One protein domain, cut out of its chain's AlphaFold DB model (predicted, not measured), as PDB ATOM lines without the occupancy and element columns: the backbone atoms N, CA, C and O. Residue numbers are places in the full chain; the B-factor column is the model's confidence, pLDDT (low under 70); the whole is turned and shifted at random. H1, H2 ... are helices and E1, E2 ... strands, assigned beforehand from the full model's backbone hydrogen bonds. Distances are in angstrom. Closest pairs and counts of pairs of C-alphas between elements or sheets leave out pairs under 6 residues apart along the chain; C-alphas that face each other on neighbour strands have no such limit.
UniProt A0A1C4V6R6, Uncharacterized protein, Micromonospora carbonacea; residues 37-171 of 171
ATOM      1  N   GLU A  37      94.314 111.260 126.807       81.19
ATOM      2  CA  GLU A  37      94.720 111.921 125.566       81.19
ATOM      3  C   GLU A  37      94.922 113.433 125.745       81.19
ATOM      4  O   GLU A  37      95.928 113.980 125.292       81.19
ATOM      5  N   ASN A  38      94.005 114.109 126.447       76.31
ATOM      6  CA  ASN A  38      94.117 115.544 126.709       76.31
ATOM      7  C   ASN A  38      95.315 115.859 127.611       76.31
ATOM      8  O   ASN A  38      96.021 116.838 127.368       76.31
ATOM      9  N   LEU A  39      95.578 115.009 128.611       80.12
ATOM     10  CA  LEU A  39      96.736 115.146 129.496       80.12
ATOM     11  C   LEU A  39      98.058 114.951 128.749       80.12
ATOM     12  O   LEU A  39      98.956 115.780 128.886       80.12
ATOM     13  N   VAL A  40      98.167 113.902 127.928       85.12
ATOM     14  CA  VAL A  40      99.362 113.656 127.106       85.12
ATOM     15  C   VAL A  40      99.600 114.835 126.168       85.12
ATOM     16  O   VAL A  40     100.699 115.376 126.140       85.12
ATOM     17  N   ARG A  41      98.560 115.308 125.473       82.31
ATOM     18  CA  ARG A  41      98.665 116.448 124.556       82.31
ATOM     19  C   ARG A  41      99.139 117.720 125.261       82.31
ATOM     20  O   ARG A  41     100.054 118.375 124.768       82.31
ATOM     21  N   ALA A  42      98.543 118.062 126.403       81.62
ATOM     22  CA  ALA A  42      98.927 119.241 127.177       81.62
ATOM     23  C   ALA A  42     100.362 119.125 127.717       81.62
ATOM     24  O   ALA A  42     101.124 120.088 127.642       81.62
ATOM     25  N   GLY A  43     100.749 117.941 128.203       84.44
ATOM     26  CA  GLY A  43     102.106 117.658 128.669       84.44
ATOM     27  C   GLY A  43     103.148 117.781 127.556       84.44
ATOM     28  O   GLY A  43     104.167 118.442 127.744       84.44
ATOM     29  N   THR A  44     102.873 117.225 126.374       89.44
ATOM     30  CA  THR A  44     103.749 117.346 125.200       89.44
ATOM     31  C   THR A  44     103.904 118.802 124.760       89.44
ATOM     32  O   THR A  44     105.021 119.260 124.543       89.44
ATOM     33  N   GLN A  45     102.810 119.567 124.697       89.00
ATOM     34  CA  GLN A  45     102.869 120.993 124.354       89.00
ATOM     35  C   GLN A  45     103.661 121.808 125.382       89.00
ATOM     36  O   GLN A  45     104.464 122.659 125.001       89.00
ATOM     37  N   ALA A  46     103.475 121.532 126.675       86.12
ATOM     38  CA  ALA A  46     104.247 122.170 127.734       86.12
ATOM     39  C   ALA A  46     105.743 121.833 127.627       86.12
ATOM     40  O   ALA A  46     106.572 122.728 127.750       86.12
ATOM     41  N   SER A  47     106.088 120.579 127.322       90.38
ATOM     42  CA  SER A  47     107.473 120.155 127.087       90.38
ATOM     43  C   SER A  47     108.108 120.898 125.905       90.38
ATOM     44  O   SER A  47     109.190 121.464 126.050       90.38
ATOM     45  N   TRP A  48     107.417 120.996 124.768       94.38
ATOM     46  CA  TRP A  48     107.893 121.759 123.607       94.38
ATOM     47  C   TRP A  48     108.027 123.254 123.878       94.38
ATOM     48  O   TRP A  48     108.979 123.883 123.418       94.38
ATOM     49  N   ALA A  49     107.108 123.823 124.657       91.06
ATOM     50  CA  ALA A  49     107.240 125.194 125.119       91.06
ATOM     51  C   ALA A  49     108.508 125.355 125.967       91.06
ATOM     52  O   ALA A  49     109.308 126.239 125.692       91.06
ATOM     53  N   SER A  50     108.742 124.478 126.942       89.62
ATOM     54  CA  SER A  50     109.950 124.523 127.770       89.62
ATOM     55  C   SER A  50     111.240 124.391 126.958       89.62
ATOM     56  O   SER A  50     112.187 125.121 127.231       89.62
ATOM     57  N   LEU A  51     111.277 123.532 125.934       93.00
ATOM     58  CA  LEU A  51     112.419 123.426 125.016       93.00
ATOM     59  C   LEU A  51     112.661 124.730 124.248       93.00
ATOM     60  O   LEU A  51     113.791 125.209 124.164       93.00
ATOM     61  N   ALA A  52     111.596 125.331 123.718       92.31
ATOM     62  CA  ALA A  52     111.691 126.608 123.026       92.31
ATOM     63  C   ALA A  52     112.168 127.733 123.958       92.31
ATOM     64  O   ALA A  52     113.021 128.527 123.565       92.31
ATOM     65  N   ASP A  53     111.667 127.776 125.196       88.62
ATOM     66  CA  ASP A  53     112.112 128.730 126.217       88.62
ATOM     67  C   ASP A  53     113.601 128.557 126.533       88.62
ATOM     68  O   ASP A  53     114.358 129.526 126.559       88.62
ATOM     69  N   PHE A  54     114.030 127.306 126.704       88.12
ATOM     70  CA  PHE A  54     115.410 126.936 127.002       88.12
ATOM     71  C   PHE A  54     116.404 127.423 125.936       88.12
ATOM     72  O   PHE A  54     117.483 127.893 126.283       88.12
ATOM     73  N   ALA A  55     116.032 127.381 124.651       91.50
ATOM     74  CA  ALA A  55     116.854 127.894 123.547       91.50
ATOM     75  C   ALA A  55     116.584 129.363 123.168       91.50
ATOM     76  O   ALA A  55     117.106 129.855 122.157       91.50
ATOM     77  N   GLY A  56     115.758 130.068 123.944       89.81
ATOM     78  CA  GLY A  56     115.380 131.456 123.680       89.81
ATOM     79  C   GLY A  56     114.558 131.650 122.401       89.81
ATOM     80  O   GLY A  56     114.546 132.745 121.841       89.81
ATOM     81  N   ASN A  57     113.891 130.611 121.894       91.31
ATOM     82  CA  ASN A  57     112.989 130.707 120.750       91.31
ATOM     83  C   ASN A  57     111.600 131.167 121.209       91.31
ATOM     84  O   ASN A  57     110.659 130.386 121.359       91.31
ATOM     85  N   ASP A  58     111.466 132.474 121.415       88.00
ATOM     86  CA  ASP A  58     110.237 133.073 121.940       88.00
ATOM     87  C   ASP A  58     109.016 132.835 121.051       88.00
ATOM     88  O   ASP A  58     107.896 132.699 121.547       88.00
ATOM     89  N   TYR A  59     109.221 132.782 119.732       88.88
ATOM     90  CA  TYR A  59     108.145 132.520 118.784       88.88
ATOM     91  C   TYR A  59     107.560 131.122 119.002       88.88
ATOM     92  O   TYR A  59     106.344 130.970 119.160       88.88
ATOM     93  N   ALA A  60     108.420 130.105 119.061       91.69
ATOM     94  CA  ALA A  60     108.003 128.740 119.344       91.69
ATOM     95  C   ALA A  60     107.443 128.600 120.767       91.69
ATOM     96  O   ALA A  60     106.420 127.940 120.959       91.69
ATOM     97  N   PHE A  61     108.037 129.279 121.754       89.62
ATOM     98  CA  PHE A  61     107.529 129.284 123.123       89.62
ATOM     99  C   PHE A  61     106.089 129.802 123.171       89.62
ATOM    100  O   PHE A  61     105.184 129.091 123.602       89.62
ATOM    101  N   GLN A  62     105.839 131.012 122.660       87.06
ATOM    102  CA  GLN A  62     104.498 131.602 122.634       87.06
ATOM    103  C   GLN A  62     103.510 130.762 121.834       87.06
ATOM    104  O   GLN A  62     102.304 130.840 122.057       87.06
ATOM    105  N   ARG A  63     103.992 129.959 120.892       86.88
ATOM    106  CA  ARG A  63     103.142 129.055 120.141       86.88
ATOM    107  C   ARG A  63     102.680 127.871 120.984       86.88
ATOM    108  O   ARG A  63     101.474 127.641 121.062       86.88
ATOM    109  N   TRP A  64     103.615 127.134 121.571       88.75
ATOM    110  CA  TRP A  64     103.331 125.863 122.238       88.75
ATOM    111  C   TRP A  64     102.917 126.023 123.697       88.75
ATOM    112  O   TRP A  64     102.205 125.174 124.223       88.75
ATOM    113  N   ALA A  65     103.296 127.130 124.340       84.94
ATOM    114  CA  ALA A  65     102.986 127.376 125.739       84.94
ATOM    115  C   ALA A  65     101.470 127.427 125.963       84.94
ATOM    116  O   ALA A  65     100.792 128.228 125.308       84.94
ATOM    117  N   PRO A  66     100.928 126.658 126.919       74.88
ATOM    118  CA  PRO A  66      99.569 126.860 127.400       74.88
ATOM    119  C   PRO A  66      99.365 128.301 127.913       74.88
ATOM    120  O   PRO A  66     100.325 128.919 128.382       74.88
ATOM    121  N   PRO A  67      98.139 128.857 127.891       72.00
ATOM    122  CA  PRO A  67      97.878 130.226 128.352       72.00
ATOM    123  C   PRO A  67      98.428 130.525 129.759       72.00
ATOM    124  O   PRO A  67      99.042 131.566 129.978       72.00
ATOM    125  N   VAL A  68      98.301 129.565 130.680       68.12
ATOM    126  CA  VAL A  68      98.826 129.652 132.055       68.12
ATOM    127  C   VAL A  68     100.359 129.684 132.130       68.12
ATOM    128  O   VAL A  68     100.915 130.277 133.049       68.12
ATOM    129  N   PHE A  69     101.070 129.102 131.158       66.94
ATOM    130  CA  PHE A  69     102.532 129.213 131.072       66.94
ATOM    131  C   PHE A  69     102.949 130.613 130.615       66.94
ATOM    132  O   PHE A  69     103.891 131.177 131.162       66.94
ATOM    133  N   ARG A  70     102.221 131.201 129.656       70.44
ATOM    134  CA  ARG A  70     102.519 132.540 129.117       70.44
ATOM    135  C   ARG A  70     102.301 133.643 130.148       70.44
ATOM    136  O   ARG A  70     103.113 134.552 130.238       70.44
ATOM    137  N   ALA A  71     101.225 133.544 130.932       61.56
ATOM    138  CA  ALA A  71     100.849 134.555 131.924       61.56
ATOM    139  C   ALA A  71     101.869 134.711 133.063       61.56
ATOM    140  O   ALA A  71     101.936 135.761 133.689       61.56
ATOM    141  N   ASN A  72     102.675 133.680 133.322       54.00
ATOM    142  CA  ASN A  72     103.662 133.688 134.398       54.00
ATOM    143  C   ASN A  72     105.085 134.049 133.930       54.00
ATOM    144  O   ASN A  72     106.045 133.842 134.674       54.00
ATOM    145  N   LEU A  73     105.238 134.511 132.689       61.81
ATOM    146  CA  LEU A  73     106.509 134.936 132.116       61.81
ATOM    147  C   LEU A  73     106.457 136.433 131.838       61.81
ATOM    148  O   LEU A  73     106.374 136.872 130.695       61.81
ATOM    149  N   ASP A  74     106.521 137.211 132.913       53.84
ATOM    150  CA  ASP A  74     106.813 138.638 132.834       53.84
ATOM    151  C   ASP A  74     108.326 138.791 132.611       53.84
ATOM    152  O   ASP A  74     109.115 138.926 133.545       53.84
ATOM    153  N   ARG A  75     108.766 138.585 131.364       60.81
ATOM    154  CA  ARG A  75     110.177 138.709 130.976       60.81
ATOM    155  C   ARG A  75     110.362 139.943 130.112       60.81
ATOM    156  O   ARG A  75     109.779 140.035 129.032       60.81
ATOM    157  N   ASP A  76     111.233 140.839 130.565       59.94
ATOM    158  CA  ASP A  76     111.693 141.977 129.779       59.94
ATOM    159  C   ASP A  76     112.359 141.476 128.487       59.94
ATOM    160  O   ASP A  76     113.345 140.735 128.514       59.94
ATOM    161  N   ALA A  77     111.798 141.863 127.340       59.19
ATOM    162  CA  ALA A  77     112.306 141.482 126.028       59.19
ATOM    163  C   ALA A  77     113.742 141.983 125.789       59.19
ATOM    164  O   ALA A  77     114.469 141.372 125.008       59.19
ATOM    165  N   GLN A  78     114.164 143.058 126.467       56.44
ATOM    166  CA  GLN A  78     115.523 143.595 126.366       56.44
ATOM    167  C   GLN A  78     116.541 142.828 127.220       56.44
ATOM    168  O   GLN A  78     117.735 142.896 126.941       56.44
ATOM    169  N   ALA A  79     116.087 142.064 128.216       64.06
ATOM    170  CA  ALA A  79     116.942 141.237 129.068       64.06
ATOM    171  C   ALA A  79     117.209 139.837 128.481       64.06
ATOM    172  O   ALA A  79     117.844 139.005 129.130       64.06
ATOM    173  N   ARG A  80     116.712 139.540 127.270       67.12
ATOM    174  CA  ARG A  80     116.875 138.217 126.658       67.12
ATOM    175  C   ARG A  80     118.313 138.008 126.181       67.12
ATOM    176  O   ARG A  80     118.828 138.845 125.437       67.12
ATOM    177  N   PRO A  81     118.957 136.886 126.548       73.56
ATOM    178  CA  PRO A  81     120.270 136.562 126.017       73.56
ATOM    179  C   PRO A  81     120.213 136.424 124.493       73.56
ATOM    180  O   PRO A  81     119.245 135.906 123.933       73.56
ATOM    181  N   GLN A  82     121.267 136.868 123.812       80.88
ATOM    182  CA  GLN A  82     121.364 136.734 122.364       80.88
ATOM    183  C   GLN A  82     121.381 135.252 121.964       80.88
ATOM    184  O   GLN A  82     122.156 134.461 122.514       80.88
ATOM    185  N   ARG A  83     120.562 134.896 120.966       91.31
ATOM    186  CA  ARG A  83     120.627 133.572 120.347       91.31
ATOM    187  C   ARG A  83     121.896 133.438 119.507       91.31
ATOM    188  O   ARG A  83     122.242 134.343 118.750       91.31
ATOM    189  N   VAL A  84     122.576 132.308 119.634       94.31
ATOM    190  CA  VAL A  84     123.805 131.966 118.925       94.31
ATOM    191  C   VAL A  84     123.662 130.613 118.247       94.31
ATOM    192  O   VAL A  84     122.963 129.725 118.736       94.31
ATOM    193  N   GLU A  85     124.382 130.455 117.143       96.12
ATOM    194  CA  GLU A  85     124.552 129.175 116.464       96.12
ATOM    195  C   GLU A  85     125.898 128.560 116.853       96.12
ATOM    196  O   GLU A  85     126.924 129.248 116.948       96.12
ATOM    197  N   ARG A  86     125.900 127.255 117.099       93.81
ATOM    198  CA  ARG A  86     127.085 126.455 117.407       93.81
ATOM    199  C   ARG A  86     127.004 125.132 116.668       93.81
ATOM    200  O   ARG A  86     125.951 124.730 116.188       93.81
ATOM    201  N   ARG A  87     128.134 124.441 116.604       92.12
ATOM    202  CA  ARG A  87     128.206 123.075 116.105       92.12
ATOM    203  C   ARG A  87     128.920 122.227 117.139       92.12
ATOM    204  O   ARG A  87     129.993 122.607 117.600       92.12
ATOM    205  N   THR A  88     128.320 121.105 117.522       86.75
ATOM    206  CA  THR A  88     128.974 120.139 118.410       86.75
ATOM    207  C   THR A  88     130.142 119.480 117.681       86.75
ATOM    208  O   THR A  88     130.196 119.454 116.449       86.75
ATOM    209  N   ARG A  89     131.063 118.862 118.423       80.62
ATOM    210  CA  ARG A  89     132.151 118.074 117.820       80.62
ATOM    211  C   ARG A  89     131.640 116.903 116.966       80.62
ATOM    212  O   ARG A  89     132.296 116.539 115.997       80.62
ATOM    213  N   GLY A  90     130.467 116.358 117.303       78.75
ATOM    214  CA  GLY A  90     129.759 115.340 116.513       78.75
ATOM    215  C   GLY A  90     129.161 115.871 115.203       78.75
ATOM    216  O   GLY A  90     128.705 115.097 114.370       78.75
ATOM    217  N   GLY A  91     129.206 117.187 114.971       85.50
ATOM    218  CA  GLY A  91     128.671 117.819 113.767       85.50
ATOM    219  C   GLY A  91     127.185 118.166 113.856       85.50
ATOM    220  O   GLY A  91     126.589 118.515 112.839       85.50
ATOM    221  N   LEU A  92     126.582 118.097 115.045       89.62
ATOM    222  CA  LEU A  92     125.211 118.543 115.268       89.62
ATOM    223  C   LEU A  92     125.169 120.075 115.312       89.62
ATOM    224  O   LEU A  92     125.864 120.689 116.121       89.62
ATOM    225  N   ASP A  93     124.347 120.684 114.462       95.06
ATOM    226  CA  ASP A  93     124.070 122.120 114.508       95.06
ATOM    227  C   ASP A  93     123.133 122.444 115.676       95.06
ATOM    228  O   ASP A  93     122.131 121.759 115.894       95.06
ATOM    229  N   VAL A  94     123.472 123.486 116.430       95.19
ATOM    230  CA  VAL A  94     122.818 123.889 117.677       95.19
ATOM    231  C   VAL A  94     122.451 125.360 117.594       95.19
ATOM    232  O   VAL A  94     123.286 126.186 117.227       95.19
ATOM    233  N   VAL A  95     121.231 125.700 118.002       96.75
ATOM    234  CA  VAL A  95     120.778 127.086 118.152       96.75
ATOM    235  C   VAL A  95     120.285 127.282 119.576       96.75
ATOM    236  O   VAL A  95     119.500 126.482 120.083       96.75
ATOM    237  N   GLY A  96     120.752 128.325 120.252       94.75
ATOM    238  CA  GLY A  96     120.446 128.510 121.666       94.75
ATOM    239  C   GLY A  96     120.886 129.848 122.214       94.75
ATOM    240  O   GLY A  96     121.308 130.718 121.467       94.75
ATOM    241  N   VAL A  97     120.817 130.014 123.527       93.31
ATOM    242  CA  VAL A  97     121.275 131.209 124.232       93.31
ATOM    243  C   VAL A  97     122.675 131.014 124.800       93.31
ATOM    244  O   VAL A  97     123.008 129.952 125.325       93.31
ATOM    245  N   ARG A  98     123.493 132.066 124.714       90.88
ATOM    246  CA  ARG A  98     124.851 132.105 125.267       90.88
ATOM    247  C   ARG A  98     124.866 132.815 126.615       90.88
ATOM    248  O   ARG A  98     124.407 133.950 126.712       90.88
ATOM    249  N   ASN A  99     125.499 132.194 127.602       89.50
ATOM    250  CA  ASN A  99     125.851 132.796 128.884       89.50
ATOM    251  C   ASN A  99     127.366 132.720 129.078       89.50
ATOM    252  O   ASN A  99     127.991 131.727 128.714       89.50
ATOM    253  N   LEU A 100     127.958 133.771 129.636       89.81
ATOM    254  CA  LEU A 100     129.372 133.787 130.004       89.81
ATOM    255  C   LEU A 100     129.488 133.829 131.517       89.81
ATOM    256  O   LEU A 100     128.863 134.670 132.162       89.81
ATOM    257  N   ILE A 101     130.295 132.929 132.063       89.19
ATOM    258  CA  ILE A 101     130.613 132.863 133.484       89.19
ATOM    259  C   ILE A 101     132.108 133.127 133.623       89.19
ATOM    260  O   ILE A 101     132.926 132.360 133.121       89.19
ATOM    261  N   THR A 102     132.478 134.212 134.294       90.56
ATOM    262  CA  THR A 102     133.880 134.484 134.627       90.56
ATOM    263  C   THR A 102     134.264 133.682 135.867       90.56
ATOM    264  O   THR A 102     133.620 133.807 136.908       90.56
ATOM    265  N   LEU A 103     135.316 132.872 135.763       85.88
ATOM    266  CA  LEU A 103     135.854 132.060 136.851       85.88
ATOM    267  C   LEU A 103     137.306 132.477 137.148       85.88
ATOM    268  O   LEU A 103     137.986 133.026 136.275       85.88
ATOM    269  N   PRO A 104     137.834 132.210 138.356       82.19
ATOM    270  CA  PRO A 104     139.265 132.331 138.608       82.19
ATOM    271  C   PRO A 104     140.035 131.386 137.670       82.19
ATOM    272  O   PRO A 104     140.005 130.173 137.847       82.19
ATOM    273  N   GLY A 105     140.682 131.940 136.640       83.25
ATOM    274  CA  GLY A 105     141.449 131.177 135.647       83.25
ATOM    275  C   GLY A 105     140.934 131.237 134.206       83.25
ATOM    276  O   GLY A 105     141.634 130.750 133.323       83.25
ATOM    277  N   GLY A 106     139.780 131.860 133.939       88.31
ATOM    278  CA  GLY A 106     139.286 132.052 132.570       88.31
ATOM    279  C   GLY A 106     137.797 132.373 132.481       88.31
ATOM    280  O   GLY A 106     137.128 132.634 133.483       88.31
ATOM    281  N   GLU A 107     137.269 132.346 131.262       91.56
ATOM    282  CA  GLU A 107     135.833 132.459 131.019       91.56
ATOM    283  C   GLU A 107     135.263 131.089 130.628       91.56
ATOM    284  O   GLU A 107     135.896 130.295 129.936       91.56
ATOM    285  N   LEU A 108     134.046 130.798 131.077       90.62
ATOM    286  CA  LEU A 108     133.276 129.644 130.640       90.62
ATOM    287  C   LEU A 108     132.080 130.134 129.833       90.62
ATOM    288  O   LEU A 108     131.197 130.819 130.353       90.62
ATOM    289  N   GLU A 109     132.036 129.764 128.560       91.94
ATOM    290  CA  GLU A 109     130.856 129.952 127.733       91.94
ATOM    291  C   GLU A 109     129.913 128.757 127.901       91.94
ATOM    292  O   GLU A 109     130.254 127.619 127.586       91.94
ATOM    293  N   VAL A 110     128.709 129.036 128.397       91.56
ATOM    294  CA  VAL A 110     127.626 128.069 128.565       91.56
ATOM    295  C   VAL A 110     126.563 128.340 127.511       91.56
ATOM    296  O   VAL A 110     125.993 129.433 127.460       91.56
ATOM    297  N   VAL A 111     126.277 127.347 126.674       93.00
ATOM    298  CA  VAL A 111     125.217 127.428 125.663       93.00
ATOM    299  C   VAL A 111     124.088 126.483 126.040       93.00
ATOM    300  O   VAL A 111     124.295 125.272 126.121       93.00
ATOM    301  N   PHE A 112     122.897 127.047 126.239       92.69
ATOM    302  CA  PHE A 112     121.645 126.302 126.372       92.69
ATOM    303  C   PHE A 112     120.909 126.382 125.039       92.69
ATOM    304  O   PHE A 112     120.501 127.467 124.625       92.69
ATOM    305  N   GLY A 113     120.790 125.268 124.326       95.31
ATOM    306  CA  GLY A 113     120.242 125.265 122.977       95.31
ATOM    307  C   GLY A 113     119.432 124.033 122.633       95.31
ATOM    308  O   GLY A 113     119.224 123.137 123.448       95.31
ATOM    309  N   LEU A 114     118.981 124.005 121.388       96.81
ATOM    310  CA  LEU A 114     118.358 122.861 120.747       96.81
ATOM    311  C   LEU A 114     119.160 122.488 119.506       96.81
ATOM    312  O   LEU A 114     119.779 123.347 118.876       96.81
ATOM    313  N   ALA A 115     119.092 121.221 119.111       96.38
ATOM    314  CA  ALA A 115     119.427 120.834 117.750       96.38
ATOM    315  C   ALA A 115     118.646 121.718 116.761       96.38
ATOM    316  O   ALA A 115     117.428 121.861 116.897       96.38
ATOM    317  N   ALA A 116     119.331 122.285 115.767       96.56
ATOM    318  CA  ALA A 116     118.750 123.265 114.847       96.56
ATOM    319  C   ALA A 116     117.464 122.749 114.177       96.56
ATOM    320  O   ALA A 116     116.470 123.462 114.106       96.56
ATOM    321  N   GLU A 117     117.428 121.467 113.797       96.12
ATOM    322  CA  GLU A 117     116.235 120.864 113.189       96.12
ATOM    323  C   GLU A 117     115.019 120.788 114.128       96.12
ATOM    324  O   GLU A 117     113.882 120.798 113.662       96.12
ATOM    325  N   VAL A 118     115.239 120.683 115.444       96.81
ATOM    326  CA  VAL A 118     114.158 120.683 116.441       96.81
ATOM    327  C   VAL A 118     113.674 122.113 116.653       96.81
ATOM    328  O   VAL A 118     112.468 122.339 116.692       96.81
ATOM    329  N   ASP A 119     114.592 123.078 116.723       96.62
ATOM    330  CA  ASP A 119     114.255 124.501 116.819       96.62
ATOM    331  C   ASP A 119     113.411 124.986 115.627       96.62
ATOM    332  O   ASP A 119     112.380 125.638 115.810       96.62
ATOM    333  N   GLU A 120     113.801 124.601 114.410       95.50
ATOM    334  CA  GLU A 120     113.055 124.878 113.178       95.50
ATOM    335  C   GLU A 120     111.673 124.213 113.193       95.50
ATOM    336  O   GLU A 120     110.655 124.868 112.957       95.50
ATOM    337  N   ALA A 121     111.604 122.923 113.540       96.00
ATOM    338  CA  ALA A 121     110.335 122.201 113.599       96.00
ATOM    339  C   ALA A 121     109.362 122.816 114.620       96.00
ATOM    340  O   ALA A 121     108.156 122.893 114.370       96.00
ATOM    341  N   LEU A 122     109.877 123.307 115.751       95.00
ATOM    342  CA  LEU A 122     109.079 123.999 116.759       95.00
ATOM    343  C   LEU A 122     108.477 125.313 116.231       95.00
ATOM    344  O   LEU A 122     107.384 125.694 116.666       95.00
ATOM    345  N   ALA A 123     109.123 125.984 115.274       91.88
ATOM    346  CA  ALA A 123     108.578 127.171 114.616       91.88
ATOM    347  C   ALA A 123     107.485 126.835 113.575       91.88
ATOM    348  O   ALA A 123     106.515 127.584 113.424       91.88
ATOM    349  N   ASP A 124     107.577 125.678 112.917       86.50
ATOM    350  CA  ASP A 124     106.785 125.300 111.734       86.50
ATOM    351  C   ASP A 124     105.335 124.869 111.986       86.50
ATOM    352  O   ASP A 124     104.612 124.524 111.052       86.50
ATOM    353  N   ARG A 125     104.855 124.950 113.229       75.69
ATOM    354  CA  ARG A 125     103.445 124.728 113.590       75.69
ATOM    355  C   ARG A 125     102.924 123.293 113.495       75.69
ATOM    356  O   ARG A 125     101.728 123.106 113.728       75.69
ATOM    357  N   ASP A 126     103.793 122.324 113.245       89.62
ATOM    358  CA  ASP A 126     103.447 120.934 112.957       89.62
ATOM    359  C   ASP A 126     104.037 119.986 114.016       89.62
ATOM    360  O   ASP A 126     105.252 119.859 114.156       89.62
ATOM    361  N   ALA A 127     103.154 119.329 114.773       91.31
ATOM    362  CA  ALA A 127     103.518 118.392 115.832       91.31
ATOM    363  C   ALA A 127     104.285 117.171 115.304       91.31
ATOM    364  O   ALA A 127     105.252 116.739 115.935       91.31
ATOM    365  N   ASP A 128     103.895 116.645 114.142       94.31
ATOM    366  CA  ASP A 128     104.529 115.460 113.566       94.31
ATOM    367  C   ASP A 128     105.958 115.790 113.137       94.31
ATOM    368  O   ASP A 128     106.876 114.997 113.344       94.31
ATOM    369  N   ARG A 129     106.182 117.011 112.633       95.25
ATOM    370  CA  ARG A 129     107.528 117.506 112.317       95.25
ATOM    371  C   ARG A 129     108.427 117.615 113.542       95.25
ATOM    372  O   ARG A 129     109.603 117.271 113.428       95.25
ATOM    373  N   VAL A 130     107.900 118.060 114.684       95.75
ATOM    374  CA  VAL A 130     108.681 118.135 115.930       95.75
ATOM    375  C   VAL A 130     109.089 116.734 116.379       95.75
ATOM    376  O   VAL A 130     110.271 116.494 116.613       95.75
ATOM    377  N   ILE A 131     108.146 115.787 116.415       95.31
ATOM    378  CA  ILE A 131     108.419 114.391 116.803       95.31
ATOM    379  C   ILE A 131     109.465 113.764 115.873       95.31
ATOM    380  O   ILE A 131     110.408 113.118 116.334       95.31
ATOM    381  N   GLU A 132     109.354 114.010 114.568       96.50
ATOM    382  CA  GLU A 132     110.287 113.463 113.586       96.50
ATOM    383  C   GLU A 132     111.670 114.104 113.660       96.50
ATOM    384  O   GLU A 132     112.663 113.408 113.443       96.50
ATOM    385  N   ALA A 133     111.763 115.390 113.999       96.38
ATOM    386  CA  ALA A 133     113.037 116.032 114.302       96.38
ATOM    387  C   ALA A 133     113.681 115.417 115.553       96.38
ATOM    388  O   ALA A 133     114.825 114.974 115.492       96.38
ATOM    389  N   GLN A 134     112.931 115.278 116.649       95.62
ATOM    390  CA  GLN A 134     113.424 114.662 117.888       95.62
ATOM    391  C   GLN A 134     113.900 113.220 117.655       95.62
ATOM    392  O   GLN A 134     115.002 112.848 118.060       95.62
ATOM    393  N   ARG A 135     113.137 112.420 116.896       95.44
ATOM    394  CA  ARG A 135     113.531 111.052 116.525       95.44
ATOM    395  C   ARG A 135     114.849 111.019 115.744       95.44
ATOM    396  O   ARG A 135     115.666 110.127 115.981       95.44
ATOM    397  N   ARG A 136     115.073 111.956 114.815       94.06
ATOM    398  CA  ARG A 136     116.334 112.037 114.055       94.06
ATOM    399  C   ARG A 136     117.515 112.414 114.946       94.06
ATOM    400  O   ARG A 136     118.571 111.799 114.801       94.06
ATOM    401  N   VAL A 137     117.347 113.354 115.879       92.38
ATOM    402  CA  VAL A 137     118.392 113.698 116.859       92.38
ATOM    403  C   VAL A 137     118.739 112.494 117.733       92.38
ATOM    404  O   VAL A 137     119.909 112.117 117.808       92.38
ATOM    405  N   ALA A 138     117.737 111.839 118.324       90.88
ATOM    406  CA  ALA A 138     117.938 110.645 119.146       90.88
ATOM    407  C   ALA A 138     118.661 109.527 118.368       90.88
ATOM    408  O   ALA A 138     119.591 108.899 118.878       90.88
ATOM    409  N   GLY A 139     118.288 109.323 117.099       88.31
ATOM    410  CA  GLY A 139     118.937 108.359 116.209       88.31
ATOM    411  C   GLY A 139     120.408 108.676 115.926       88.31
ATOM    412  O   GLY A 139     121.225 107.756 115.901       88.31
ATOM    413  N   ARG A 140     120.767 109.956 115.757       82.62
ATOM    414  CA  ARG A 140     122.163 110.395 115.575       82.62
ATOM    415  C   ARG A 140     122.986 110.216 116.846       82.62
ATOM    416  O   ARG A 140     124.064 109.634 116.792       82.62
ATOM    417  N   ARG A 141     122.444 110.610 118.001       75.62
ATOM    418  CA  ARG A 141     123.114 110.445 119.299       75.62
ATOM    419  C   ARG A 141     123.465 108.983 119.588       75.62
ATOM    420  O   ARG A 141     124.568 108.697 120.044       75.62
ATOM    421  N   ALA A 142     122.555 108.054 119.294       61.94
ATOM    422  CA  ALA A 142     122.798 106.624 119.484       61.94
ATOM    423  C   ALA A 142     123.976 106.089 118.639       61.94
ATOM    424  O   ALA A 142     124.565 105.065 118.987       61.94
ATOM    425  N   GLN A 143     124.328 106.772 117.544       59.41
ATOM    426  CA  GLN A 143     125.438 106.416 116.655       59.41
ATOM    427  C   GLN A 143     126.766 107.075 117.061       59.41
ATOM    428  O   GLN A 143     127.826 106.545 116.741       59.41
ATOM    429  N   GLU A 144     126.725 108.185 117.801       61.72
ATOM    430  CA  GLU A 144     127.898 108.968 118.230       61.72
ATOM    431  C   GLU A 144     128.605 108.412 119.484       61.72
ATOM    432  O   GLU A 144     129.371 109.128 120.125       61.72
ATOM    433  N   GLY A 145     128.371 107.141 119.836       52.94
ATOM    434  CA  GLY A 145     128.877 106.484 121.047       52.94
ATOM    435  C   GLY A 145     130.283 106.931 121.481       52.94
ATOM    436  O   GLY A 145     131.247 106.664 120.778       52.94
ATOM    437  N   ASP A 146     130.332 107.613 122.634       52.06
ATOM    438  CA  ASP A 146     131.406 108.020 123.575       52.06
ATOM    439  C   ASP A 146     132.910 107.785 123.239       52.06
ATOM    440  O   ASP A 146     133.733 107.572 124.129       52.06
ATOM    441  N   ALA A 147     133.328 107.835 121.970       48.28
ATOM    442  CA  ALA A 147     134.634 107.327 121.528       48.28
ATOM    443  C   ALA A 147     135.739 108.384 121.334       48.28
ATOM    444  O   ALA A 147     136.792 108.071 120.775       48.28
ATOM    445  N   ALA A 148     135.556 109.623 121.796       56.25
ATOM    446  CA  ALA A 148     136.628 110.619 121.787       56.25
ATOM    447  C   ALA A 148     137.228 110.765 123.192       56.25
ATOM    448  O   ALA A 148     136.536 111.148 124.135       56.25
ATOM    449  N   ARG A 149     138.532 110.481 123.337       56.81
ATOM    450  CA  ARG A 149     139.292 110.892 124.527       56.81
ATOM    451  C   ARG A 149     139.169 112.413 124.656       56.81
ATOM    452  O   ARG A 149     139.555 113.121 123.733       56.81
ATOM    453  N   ARG A 150     138.598 112.871 125.773       66.25
ATOM    454  CA  ARG A 150     138.492 114.288 126.136       66.25
ATOM    455  C   ARG A 150     139.834 114.731 126.713       66.25
ATOM    456  O   ARG A 150     140.325 114.082 127.640       66.25
ATOM    457  N   GLU A 151     140.426 115.783 126.165       71.00
ATOM    458  CA  GLU A 151     141.608 116.423 126.747       71.00
ATOM    459  C   GLU A 151     141.203 117.605 127.647       71.00
ATOM    460  O   GLU A 151     140.118 118.169 127.482       71.00
ATOM    461  N   PRO A 152     142.030 117.990 128.635       67.38
ATOM    462  CA  PRO A 152     141.800 119.211 129.400       67.38
ATOM    463  C   PRO A 152     141.718 120.432 128.471       67.38
ATOM    464  O   PRO A 152     142.633 120.671 127.689       67.38
ATOM    465  N   GLY A 153     140.631 121.202 128.575       72.94
ATOM    466  CA  GLY A 153     140.356 122.349 127.700       72.94
ATOM    467  C   GLY A 153     139.411 122.053 126.530       72.94
ATOM    468  O   GLY A 153     139.033 122.988 125.832       72.94
ATOM    469  N   ASP A 154     138.994 120.797 126.337       81.50
ATOM    470  CA  ASP A 154     137.985 120.446 125.334       81.50
ATOM    471  C   ASP A 154     136.577 120.925 125.727       81.50
ATOM    472  O   ASP A 154     136.169 120.862 126.891       81.50
ATOM    473  N   ASP A 155     135.795 121.294 124.712       85.62
ATOM    474  CA  ASP A 155     134.365 121.555 124.847       85.62
ATOM    475  C   ASP A 155     133.625 120.308 125.353       85.62
ATOM    476  O   ASP A 155     133.762 119.200 124.817       85.62
ATOM    477  N   VAL A 156     132.756 120.497 126.344       88.38
ATOM    478  CA  VAL A 156     131.865 119.446 126.843       88.38
ATOM    479  C   VAL A 156     130.471 119.682 126.287       88.38
ATOM    480  O   VAL A 156     129.925 120.774 126.388       88.38
ATOM    481  N   THR A 157     129.877 118.651 125.691       88.69
ATOM    482  CA  THR A 157     128.512 118.707 125.159       88.69
ATOM    483  C   THR A 157     127.672 117.583 125.748       88.69
ATOM    484  O   THR A 157     128.084 116.423 125.730       88.69
ATOM    485  N   ALA A 158     126.476 117.921 126.221       89.69
ATOM    486  CA  ALA A 158     125.416 116.974 126.530       89.69
ATOM    487  C   ALA A 158     124.238 117.227 125.584       89.69
ATOM    488  O   ALA A 158     123.812 118.366 125.419       89.69
ATOM    489  N   VAL A 159     123.724 116.167 124.966       90.00
ATOM    490  CA  VAL A 159     122.550 116.205 124.082       90.00
ATOM    491  C   VAL A 159     121.505 115.271 124.672       90.00
ATOM    492  O   VAL A 159     121.867 114.160 125.048       90.00
ATOM    493  N   SER A 160     120.249 115.685 124.782       91.12
ATOM    494  CA  SER A 160     119.120 114.831 125.165       91.12
ATOM    495  C   SER A 160     118.356 114.330 123.937       91.12
ATOM    496  O   SER A 160     118.501 114.842 122.828       91.12
ATOM    497  N   ASP A 161     117.527 113.307 124.131       90.56
ATOM    498  CA  ASP A 161     116.827 112.635 123.028       90.56
ATOM    499  C   ASP A 161     115.692 113.491 122.438       90.56
ATOM    500  O   ASP A 161     115.293 113.303 121.292       90.56
ATOM    501  N   ASP A 162     115.197 114.462 123.204       92.06
ATOM    502  CA  ASP A 162     114.245 115.485 122.760       92.06
ATOM    503  C   ASP A 162     114.925 116.681 122.066       92.06
ATOM    504  O   ASP A 162     114.243 117.613 121.633       92.06
ATOM    505  N   GLY A 163     116.252 116.628 121.918       92.50
ATOM    506  CA  GLY A 163     117.053 117.580 121.162       92.50
ATOM    507  C   GLY A 163     117.594 118.762 121.955       92.50
ATOM    508  O   GLY A 163     118.184 119.643 121.329       92.50
ATOM    509  N   ALA A 164     117.441 118.796 123.282       94.88
ATOM    510  CA  ALA A 164     118.124 119.792 124.102       94.88
ATOM    511  C   ALA A 164     119.635 119.567 124.112       94.88
ATOM    512  O   ALA A 164     120.125 118.440 124.156       94.88
ATOM    513  N   VAL A 165     120.380 120.665 124.056       93.38
ATOM    514  CA  VAL A 165     121.837 120.663 124.017       93.38
ATOM    515  C   VAL A 165     122.369 121.623 125.068       93.38
ATOM    516  O   VAL A 165     121.987 122.791 125.116       93.38
ATOM    517  N   LEU A 166     123.287 121.127 125.891       93.25
ATOM    518  CA  LEU A 166     124.109 121.919 126.792       93.25
ATOM    519  C   LEU A 166     125.554 121.850 126.309       93.25
ATOM    520  O   LEU A 166     126.105 120.755 126.199       93.25
ATOM    521  N   MET A 167     126.170 123.003 126.051       92.00
ATOM    522  CA  MET A 167     127.599 123.095 125.739       92.00
ATOM    523  C   MET A 167     128.324 123.914 126.803       92.00
ATOM    524  O   MET A 167     127.842 124.975 127.197       92.00
ATOM    525  N   LEU A 168     129.487 123.429 127.227       91.81
ATOM    526  CA  LEU A 168     130.424 124.103 128.118       91.81
ATOM    527  C   LEU A 168     131.741 124.272 127.360       91.81
ATOM    528  O   LEU A 168     132.376 123.279 127.009       91.81
ATOM    529  N   ILE A 169     132.112 125.516 127.078       90.31
ATOM    530  CA  ILE A 169     133.224 125.882 126.195       90.31
ATOM    531  C   ILE A 169     134.195 126.755 127.003       90.31
ATOM    532  O   ILE A 169     133.839 127.892 127.340       90.31
ATOM    533  N   PRO A 170     135.396 126.257 127.346       89.62
ATOM    534  CA  PRO A 170     136.445 127.077 127.949       89.62
ATOM    535  C   PRO A 170     136.879 128.209 126.999       89.62
ATOM    536  O   PRO A 170     136.974 128.005 125.786       89.62
ATOM    537  N   ARG A 171     137.130 129.408 127.532       83.31
ATOM    538  CA  ARG A 171     137.519 130.612 126.779       83.31
ATOM    539  C   ARG A 171     138.813 131.227 127.292       83.31
ATOM    540  O   ARG A 171     139.004 131.271 128.529       83.31
TER     541      ARG A 171
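AT A GLANCE: This is residues 37 to 171 of the 171 residues of an uncharacterized protein of Micromonospora carbonacea (UniProt A0A1C4V6R6). A strongly twisted five-stranded sheet makes one end of the domain and a cluster of helices the other, with H4, which follows E3 directly, where the two meet. H1 and H2 pack side by side as a helical hairpin, with the last residues of H1, 51 to 54, reaching the sheet; H4 and H5 form a second helical hairpin, and H5 only grazes the sheet, with its residues 133 to 141. The printed part has 135 residues, with five named helices and five named strands in the order H1 H2 H3 E1 E2 E3 H4 H5 E4 E5. The sheet runs E1 E2 E3 E5 E4, all antiparallel, and the class is mixed, helices and strands. The whole is compact, with a radius of gyration of the C-alphas of 15.9 A and spans of 47 by 37 by 21 A.

HOW THE PARTS SIT: H1, residues 37 to 54, touches H2, residues 58 to 64, at a shallow tilt of 6 degrees, opposite ways; their closest C-alphas, Ala 49 and Phe 61, are 4.6 A apart. H1 only grazes the sheet, with its residues 51 to 54. H3, residues 67 to 71, is close to H2 but not clearly touching, with the C-alphas of Gln 62 and Arg 70 closest at 6.8 A. E1, residues 83 to 87, E2, residues 93 to 103, and E3, residues 106 to 115, form a meander, each strand the antiparallel neighbour of the one before. N 84 and O 96 are 2.7 A apart, and N 99 and O 110 are 2.8 A apart, within hydrogen-bond range. E2 bends by 74 degrees at residue 96. H4, residues 116 to 123, is on the sheet at a height of 9.3 A, over E3 and across the strands at 85 degrees on the local plane. H4 touches H2 at a steep tilt of 63 degrees, with the C-alphas of Ala 60 and Ala 123 closest at 5.0 A. H5, residues 127 to 143, touches H4 with residues 129 to 134 alone, at a shallow tilt of 14 degrees, opposite ways; the closest C-alphas, Ala 121 and Val 130, are 5.0 A apart. E4, residues 156 to 159, is an edge strand, and E5, residues 164 to 170, lies between it and E3. N 111 and O 167, and N 158 and O 166, are each 2.9 A apart. E3, H4 H5 and E4 form a split strand-helix-strand unit, two strands running the same way with E5 between them, and its crossover is right-handed. Every O i to N i+4 pair is within hydrogen-bond range in H1, H2, H3 and H4, and 12 of 13 are in H5.

IN THESE COORDINATES: H1 begins at C-alpha 37, (94.720, 111.921, 125.566), and measures 25.6 A. E2 measures 27.1 A, E3 27.2 A, H5 25.0 A and E5 20.1 A. E5 ends at C-alpha 170, (136.445, 127.077, 127.949).

THE WHOLE: The C-alphas of Glu 37 and Gly 105 are the two farthest apart, 51.5 A. The printed part has no cut. The links H3 to E1 and H5 to E4 are long, and residues 71 to 76 stand free. The mean pLDDT of the printed part is 84.3; residues 68 to 69, 71 to 80, 142 to 150 and 152 are under 70.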